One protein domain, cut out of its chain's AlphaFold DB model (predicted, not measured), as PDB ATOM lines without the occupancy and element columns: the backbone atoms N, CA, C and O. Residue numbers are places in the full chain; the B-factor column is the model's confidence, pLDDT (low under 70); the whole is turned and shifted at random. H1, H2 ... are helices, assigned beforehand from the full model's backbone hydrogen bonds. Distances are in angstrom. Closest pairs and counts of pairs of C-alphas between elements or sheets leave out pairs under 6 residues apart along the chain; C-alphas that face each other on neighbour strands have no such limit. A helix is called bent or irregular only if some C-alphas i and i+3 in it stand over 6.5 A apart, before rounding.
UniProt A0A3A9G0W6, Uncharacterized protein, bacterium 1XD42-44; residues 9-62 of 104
ATOM      1  N   ASN A   9     -30.002  30.348  44.329       91.62
ATOM      2  CA  ASN A   9     -30.012  29.346  45.400       91.62
ATOM      3  C   ASN A   9     -30.114  27.905  44.878       91.62
ATOM      4  O   ASN A   9     -29.495  26.997  45.434       91.62
ATOM      5  N   ALA A  10     -30.882  27.670  43.810       91.12
ATOM      6  CA  ALA A  10     -30.989  26.339  43.223       91.12
ATOM      7  C   ALA A  10     -29.676  25.902  42.563       91.12
ATOM      8  O   ALA A  10     -29.319  24.728  42.659       91.12
ATOM      9  N   VAL A  11     -28.949  26.832  41.940       91.94
ATOM     10  CA  VAL A  11     -27.628  26.566  41.359       91.94
ATOM     11  C   VAL A  11     -26.611  26.265  42.460       91.94
ATOM     12  O   VAL A  11     -25.917  25.255  42.363       91.94
ATOM     13  N   TYR A  12     -26.570  27.045  43.548       94.88
ATOM     14  CA  TYR A  12     -25.694  26.740  44.689       94.88
ATOM     15  C   TYR A  12     -25.966  25.346  45.259       94.88
ATOM     16  O   TYR A  12     -25.039  24.558  45.434       94.88
ATOM     17  N   ASN A  13     -27.237  24.992  45.463       93.62
ATOM     18  CA  ASN A  13     -27.612  23.667  45.954       93.62
ATOM     19  C   ASN A  13     -27.179  22.541  45.005       93.62
ATOM     20  O   ASN A  13     -26.728  21.498  45.471       93.62
ATOM     21  N   GLN A  14     -27.270  22.742  43.687       92.19
ATOM     22  CA  GLN A  14     -26.785  21.765  42.705       92.19
ATOM     23  C   GLN A  14     -25.272  21.566  42.811       92.19
ATOM     24  O   GLN A  14     -24.807  20.426  42.811       92.19
ATOM     25  N   VAL A  15     -24.507  22.652  42.956       95.06
ATOM     26  CA  VAL A  15     -23.052  22.584  43.147       95.06
ATOM     27  C   VAL A  15     -22.713  21.869  44.456       95.06
ATOM     28  O   VAL A  15     -21.881  20.962  44.457       95.06
ATOM     29  N   TYR A  16     -23.389  22.197  45.559       96.06
ATOM     30  CA  TYR A  16     -23.167  21.521  46.838       96.06
ATOM     31  C   TYR A  16     -23.502  20.030  46.772       96.06
ATOM     32  O   TYR A  16     -22.711  19.211  47.239       96.06
ATOM     33  N   LEU A  17     -24.614  19.652  46.139       95.06
ATOM     34  CA  LEU A  17     -24.964  18.247  45.926       95.06
ATOM     35  C   LEU A  17     -23.916  17.526  45.072       95.06
ATOM     36  O   LEU A  17     -23.531  16.407  45.411       95.06
ATOM     37  N   ALA A  18     -23.407  18.155  44.012       94.25
ATOM     38  CA  ALA A  18     -22.340  17.583  43.191       94.25
ATOM     39  C   ALA A  18     -21.054  17.349  44.008       94.25
ATOM     40  O   ALA A  18     -20.447  16.283  43.920       94.25
ATOM     41  N   MET A  19     -20.674  18.299  44.864       97.25
ATOM     42  CA  MET A  19     -19.504  18.166  45.739       97.25
ATOM     43  C   MET A  19     -19.688  17.059  46.784       97.25
ATOM     44  O   MET A  19     -18.802  16.224  46.968       97.25
ATOM     45  N   ILE A  20     -20.849  17.007  47.440       96.62
ATOM     46  CA  ILE A  20     -21.164  15.982  48.444       96.62
ATOM     47  C   ILE A  20     -21.167  14.595  47.800       96.62
ATOM     48  O   ILE A  20     -20.516  13.679  48.301       96.62
ATOM     49  N   THR A  21     -21.862  14.436  46.672       95.12
ATOM     50  CA  THR A  21     -21.928  13.155  45.953       95.12
ATOM     51  C   THR A  21     -20.548  12.696  45.500       95.12
ATOM     52  O   THR A  21     -20.202  11.538  45.715       95.12
ATOM     53  N   PHE A  22     -19.715  13.595  44.975       95.19
ATOM     54  CA  PHE A  22     -18.330  13.289  44.624       95.19
ATOM     55  C   PHE A  22     -17.531  12.741  45.817       95.19
ATOM     56  O   PHE A  22     -16.925  11.671  45.718       95.19
ATOM     57  N   CYS A  23     -17.586  13.421  46.964       96.50
ATOM     58  CA  CYS A  23     -16.923  12.971  48.189       96.50
ATOM     59  C   CYS A  23     -17.426  11.593  48.644       96.50
ATOM     60  O   CYS A  23     -16.624  10.725  48.992       96.50
ATOM     61  N   LEU A  24     -18.740  11.356  48.601       95.56
ATOM     62  CA  LEU A  24     -19.336  10.071  48.975       95.56
ATOM     63  C   LEU A  24     -18.883   8.931  48.056       95.56
ATOM     64  O   LEU A  24     -18.565   7.847  48.545       95.56
ATOM     65  N   ILE A  25     -18.794   9.170  46.745       95.00
ATOM     66  CA  ILE A  25     -18.326   8.161  45.785       95.00
ATOM     67  C   ILE A  25     -16.858   7.804  46.056       95.00
ATOM     68  O   ILE A  25     -16.505   6.624  46.025       95.00
ATOM     69  N   ILE A  26     -16.010   8.789  46.375       95.69
ATOM     70  CA  ILE A  26     -14.610   8.546  46.764       95.69
ATOM     71  C   ILE A  26     -14.537   7.701  48.036       95.69
ATOM     72  O   ILE A  26     -13.813   6.704  48.071       95.69
ATOM     73  N   LEU A  27     -15.290   8.074  49.071       95.69
ATOM     74  CA  LEU A  27     -15.321   7.330  50.329       95.69
ATOM     75  C   LEU A  27     -15.780   5.890  50.107       95.69
ATOM     76  O   LEU A  27     -15.158   4.962  50.623       95.69
ATOM     77  N   MET A  28     -16.822   5.691  49.301       92.94
ATOM     78  CA  MET A  28     -17.328   4.364  48.979       92.94
ATOM     79  C   MET A  28     -16.287   3.542  48.213       92.94
ATOM     80  O   MET A  28     -16.010   2.411  48.608       92.94
ATOM     81  N   LYS A  29     -15.653   4.119  47.181       93.62
ATOM     82  CA  LYS A  29     -14.569   3.481  46.416       93.62
ATOM     83  C   LYS A  29     -13.436   3.016  47.335       93.62
ATOM     84  O   LYS A  29     -13.000   1.867  47.234       93.62
ATOM     85  N   ASN A  30     -12.998   3.885  48.246       93.50
ATOM     86  CA  ASN A  30     -11.936   3.585  49.206       93.50
ATOM     87  C   ASN A  30     -12.360   2.497  50.200       93.50
ATOM     88  O   ASN A  30     -11.592   1.574  50.457       93.50
ATOM     89  N   LYS A  31     -13.596   2.559  50.709       92.06
ATOM     90  CA  LYS A  31     -14.135   1.595  51.679       92.06
ATOM     91  C   LYS A  31     -14.185   0.170  51.127       92.06
ATOM     92  O   LYS A  31     -13.891  -0.769  51.858       92.06
ATOM     93  N   ILE A  32     -14.552  -0.003  49.858       90.62
ATOM     94  CA  ILE A  32     -14.644  -1.337  49.240       90.62
ATOM     95  C   ILE A  32     -13.335  -1.792  48.571       90.62
ATOM     96  O   ILE A  32     -13.228  -2.961  48.180       90.62
ATOM     97  N   GLY A  33     -12.350  -0.893  48.451       90.56
ATOM     98  CA  GLY A  33     -11.070  -1.142  47.785       90.56
ATOM     99  C   GLY A  33     -11.186  -1.272  46.263       90.56
ATOM    100  O   GLY A  33     -10.443  -2.040  45.653       90.56
ATOM    101  N   PHE A  34     -12.143  -0.578  45.638       91.19
ATOM    102  CA  PHE A  34     -12.407  -0.706  44.203       91.19
ATOM    103  C   PHE A  34     -11.316  -0.018  43.373       91.19
ATOM    104  O   PHE A  34     -11.012   1.159  43.569       91.19
ATOM    105  N   LYS A  35     -10.729  -0.756  42.423       89.44
ATOM    106  CA  LYS A  35      -9.597  -0.290  41.603       89.44
ATOM    107  C   LYS A  35     -10.006   0.463  40.333       89.44
ATOM    108  O   LYS A  35      -9.148   1.086  39.716       89.44
ATOM    109  N   GLY A  36     -11.283   0.426  39.949       88.25
ATOM    110  CA  GLY A  36     -11.771   1.101  38.747       88.25
ATOM    111  C   GLY A  36     -11.851   2.627  38.872       88.25
ATOM    112  O   GLY A  36     -11.462   3.252  39.868       88.25
ATOM    113  N   THR A  37     -12.372   3.251  37.827       92.38
ATOM    114  CA  THR A  37     -12.596   4.694  37.731       92.38
ATOM    115  C   THR A  37     -13.729   5.160  38.650       92.38
ATOM    116  O   THR A  37     -14.587   4.388  39.079       92.38
ATOM    117  N   LEU A  38     -13.756   6.461  38.951       91.25
ATOM    118  CA  LEU A  38     -14.839   7.048  39.746       91.25
ATOM    119  C   LEU A  38     -16.197   6.949  39.027       91.25
ATOM    120  O   LEU A  38     -17.229   6.771  39.666       91.25
ATOM    121  N   LEU A  39     -16.179   7.026  37.694       92.31
ATOM    122  CA  LEU A  39     -17.374   6.909  36.863       92.31
ATOM    123  C   LEU A  39     -17.963   5.496  36.910       92.31
ATOM    124  O   LEU A  39     -19.178   5.349  36.991       92.31
ATOM    125  N   GLU A  40     -17.122   4.463  36.885       92.06
ATOM    126  CA  GLU A  40     -17.571   3.079  37.077       92.06
ATOM    127  C   GLU A  40     -18.191   2.896  38.458       92.06
ATOM    128  O   GLU A  40     -19.252   2.295  38.567       92.06
ATOM    129  N   MET A  41     -17.591   3.482  39.497       94.19
ATOM    130  CA  MET A  41     -18.159   3.428  40.840       94.19
ATOM    131  C   MET A  41     -19.526   4.120  40.928       94.19
ATOM    132  O   MET A  41     -20.447   3.596  41.548       94.19
ATOM    133  N   LEU A  42     -19.685   5.274  40.274       94.38
ATOM    134  CA  LEU A  42     -20.972   5.964  40.180       94.38
ATOM    135  C   LEU A  42     -22.028   5.110  39.466       94.38
ATOM    136  O   LEU A  42     -23.173   5.069  39.910       94.38
ATOM    137  N   ARG A  43     -21.656   4.424  38.378       94.12
ATOM    138  CA  ARG A  43     -22.558   3.502  37.668       94.12
ATOM    139  C   ARG A  43     -22.974   2.345  38.564       94.12
ATOM    140  O   ARG A  43     -24.163   2.120  38.710       94.12
ATOM    141  N   TRP A  44     -22.025   1.715  39.254       93.81
ATOM    142  CA  TRP A  44     -22.331   0.670  40.228       93.81
ATOM    143  C   TRP A  44     -23.311   1.147  41.295       93.81
ATOM    144  O   TRP A  44     -24.324   0.494  41.513       93.81
ATOM    145  N   ILE A  45     -23.056   2.299  41.926       92.75
ATOM    146  CA  ILE A  45     -23.959   2.874  42.937       92.75
ATOM    147  C   ILE A  45     -25.354   3.112  42.352       92.75
ATOM    148  O   ILE A  45     -26.343   2.827  43.015       92.75
ATOM    149  N   ARG A  46     -25.439   3.621  41.119       93.12
ATOM    150  CA  ARG A  46     -26.713   3.847  40.433       93.12
ATOM    151  C   ARG A  46     -27.451   2.546  40.133       93.12
ATOM    152  O   ARG A  46     -28.663   2.524  40.278       93.12
ATOM    153  N   ASP A  47     -26.755   1.506  39.701       92.56
ATOM    154  CA  ASP A  47     -27.375   0.241  39.294       92.56
ATOM    155  C   ASP A  47     -27.722  -0.635  40.511       92.56
ATOM    156  O   ASP A  47     -28.640  -1.446  40.464       92.56
ATOM    157  N   GLY A  48     -27.011  -0.441  41.626       91.38
ATOM    158  CA  GLY A  48     -27.156  -1.205  42.861       91.38
ATOM    159  C   GLY A  48     -27.745  -0.430  44.039       91.38
ATOM    160  O   GLY A  48     -27.559  -0.869  45.171       91.38
ATOM    161  N   TYR A  49     -28.414   0.710  43.819       89.62
ATOM    162  CA  TYR A  49     -28.922   1.554  44.917       89.62
ATOM    163  C   TYR A  49     -29.978   0.854  45.790       89.62
ATOM    164  O   TYR A  49     -30.085   1.163  46.975       89.62
ATOM    165  N   ASP A  50     -30.707  -0.109  45.218       93.06
ATOM    166  CA  ASP A  50     -31.709  -0.932  45.911       93.06
ATOM    167  C   ASP A  50     -31.108  -2.174  46.599       93.06
ATOM    168  O   ASP A  50     -31.801  -2.898  47.316       93.06
ATOM    169  N   LEU A  51     -29.818  -2.461  46.386       92.50
ATOM    170  CA  LEU A  51     -29.165  -3.645  46.939       92.50
ATOM    171  C   LEU A  51     -28.713  -3.413  48.381       92.50
ATOM    172  O   LEU A  51     -28.249  -2.338  48.762       92.50
ATOM    173  N   SER A  52     -28.747  -4.482  49.179       93.69
ATOM    174  CA  SER A  52     -28.060  -4.472  50.469       93.69
ATOM    175  C   SER A  52     -26.553  -4.273  50.266       93.69
ATOM    176  O   SER A  52     -25.981  -4.724  49.270       93.69
ATOM    177  N   LEU A  53     -25.881  -3.635  51.229       89.06
ATOM    178  CA  LEU A  53     -24.449  -3.338  51.125       89.06
ATOM    179  C   LEU A  53     -23.594  -4.597  50.883       89.06
ATOM    180  O   LEU A  53     -22.600  -4.540  50.162       89.06
ATOM    181  N   THR A  54     -23.969  -5.735  51.470       92.56
ATOM    182  CA  THR A  54     -23.257  -7.006  51.288       92.56
ATOM    183  C   THR A  54     -23.410  -7.534  49.865       92.56
ATOM    184  O   THR A  54     -22.405  -7.857  49.234       92.56
ATOM    185  N   THR A  55     -24.636  -7.562  49.333       93.56
ATOM    186  CA  THR A  55     -24.917  -7.968  47.946       93.56
ATOM    187  C   THR A  55     -24.220  -7.047  46.950       93.56
ATOM    188  O   THR A  55     -23.557  -7.520  46.034       93.56
ATOM    189  N   PHE A  56     -24.286  -5.736  47.178       93.38
ATOM    190  CA  PHE A  56     -23.610  -4.736  46.359       93.38
ATOM    191  C   PHE A  56     -22.101  -5.003  46.245       93.38
ATOM    192  O   PHE A  56     -21.546  -5.009  45.150       93.38
ATOM    193  N   ILE A  57     -21.423  -5.263  47.370       91.81
ATOM    194  CA  ILE A  57     -19.975  -5.526  47.373       91.81
ATOM    195  C   ILE A  57     -19.635  -6.811  46.607       91.81
ATOM    196  O   ILE A  57     -18.598  -6.852  45.941       91.81
ATOM    197  N   LEU A  58     -20.473  -7.850  46.702       92.75
ATOM    198  CA  LEU A  58     -20.279  -9.098  45.960       92.75
ATOM    199  C   LEU A  58     -20.384  -8.870  44.450       92.75
ATOM    200  O   LEU A  58     -19.490  -9.294  43.723       92.75
ATOM    201  N   GLU A  59     -21.407  -8.146  43.997       91.19
ATOM    202  CA  GLU A  59     -21.604  -7.837  42.576       91.19
ATOM    203  C   GLU A  59     -20.465  -6.982  42.008       91.19
ATOM    204  O   GLU A  59     -19.913  -7.304  40.961       91.19
ATOM    205  N   VAL A  60     -20.020  -5.951  42.734       90.94
ATOM    206  CA  VAL A  60     -18.910  -5.084  42.286       90.94
ATOM    207  C   VAL A  60     -17.592  -5.854  42.134       90.94
ATOM    208  O   VAL A  60     -16.743  -5.485  41.322       90.94
ATOM    209  N   ARG A  61     -17.383  -6.899  42.942       88.00
ATOM    210  CA  ARG A  61     -16.165  -7.725  42.912       88.00
ATOM    211  C   ARG A  61     -16.253  -8.905  41.953       88.00
ATOM    212  O   ARG A  61     -15.230  -9.547  41.717       88.00
ATOM    213  N   LYS A  62     -17.442  -9.209  41.443       87.31
ATOM    214  CA  LYS A  62     -17.666 -10.317  40.525       87.31
ATOM    215  C   LYS A  62     -16.922 -10.059  39.215       87.31
ATOM    216  O   LYS A  62     -16.918  -8.945  38.691       87.31
TER     217      LYS A  62
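Overview. This is residues 9 to 62 of the 104 residues of an uncharacterized protein of bacterium 1XD42-44 (UniProt A0A3A9G0W6). One long straight helix, H1, runs out from a small head like an arm: its residues 9 to 20 stick out, while its far end joins two short helices, H2 and H3. In the head, H2 crosses H1 near residues 25 to 29, and H3 lies past the last residue of H1, near H2. The printed part has 54 residues with three named helices, in the order H1, H2, H3, and no named strand; the class is all helix. The whole is loose, with a radius of gyration of the C-alphas of 12.5 A, and elongated, spanning 41 by 22 by 15 A, with the arm making the length.

Along the chain. H1 holds residues 9 to 32 and measures 34.5 A from first to last C-alpha. It begins at C-alpha 9, at (-30.012, 29.346, 45.400), and ends at C-alpha 32, at (-14.644, -1.337, 49.240). H2 holds residues 38 to 47 and measures 14.3 A. H3 holds residues 53 to 61, 12.5 A long, and ends at C-alpha 61, at (-16.165, -7.725, 42.912).

Arrangement. H1 touches H2 with its residues 25 to 29 alone. The closest C-alphas of the two are those of Ile 25 and Leu 42, 6.6 A apart. Their lines are about perpendicular, at 85 degrees. H2 and H3 are close but not clearly touching, and their closest C-alphas, those of Trp 44 and Val 60, are 7.0 A apart. These two run opposite ways at a steep tilt of 52 degrees. H1 and H3 are also close but not clearly touching, the closest C-alphas being those of Ile 32 and Ile 57, 7.0 A apart. Their lines are only just about perpendicular, at 73 degrees. In H1, H2 and H3 every O i to N i+4 pair is within hydrogen-bond range, and no helix is bent.

Size, cuts and confidence. The two C-alphas farthest apart are those of Asn 9 and Lys 62, the first and last printed residues, at 41.8 A. Residues 9 to 20, which belong to H1, stand free. Without them the body has 42 residues, spans 22 by 18 by 15 A and has a radius of gyration of 9.3 A. The links from H1 to H2 and from H2 to H3 are both tight, with 5 residues each. The printed part has no cut. The mean pLDDT of the printed part is 92.9, and no printed residue is under 70 in this predicted model.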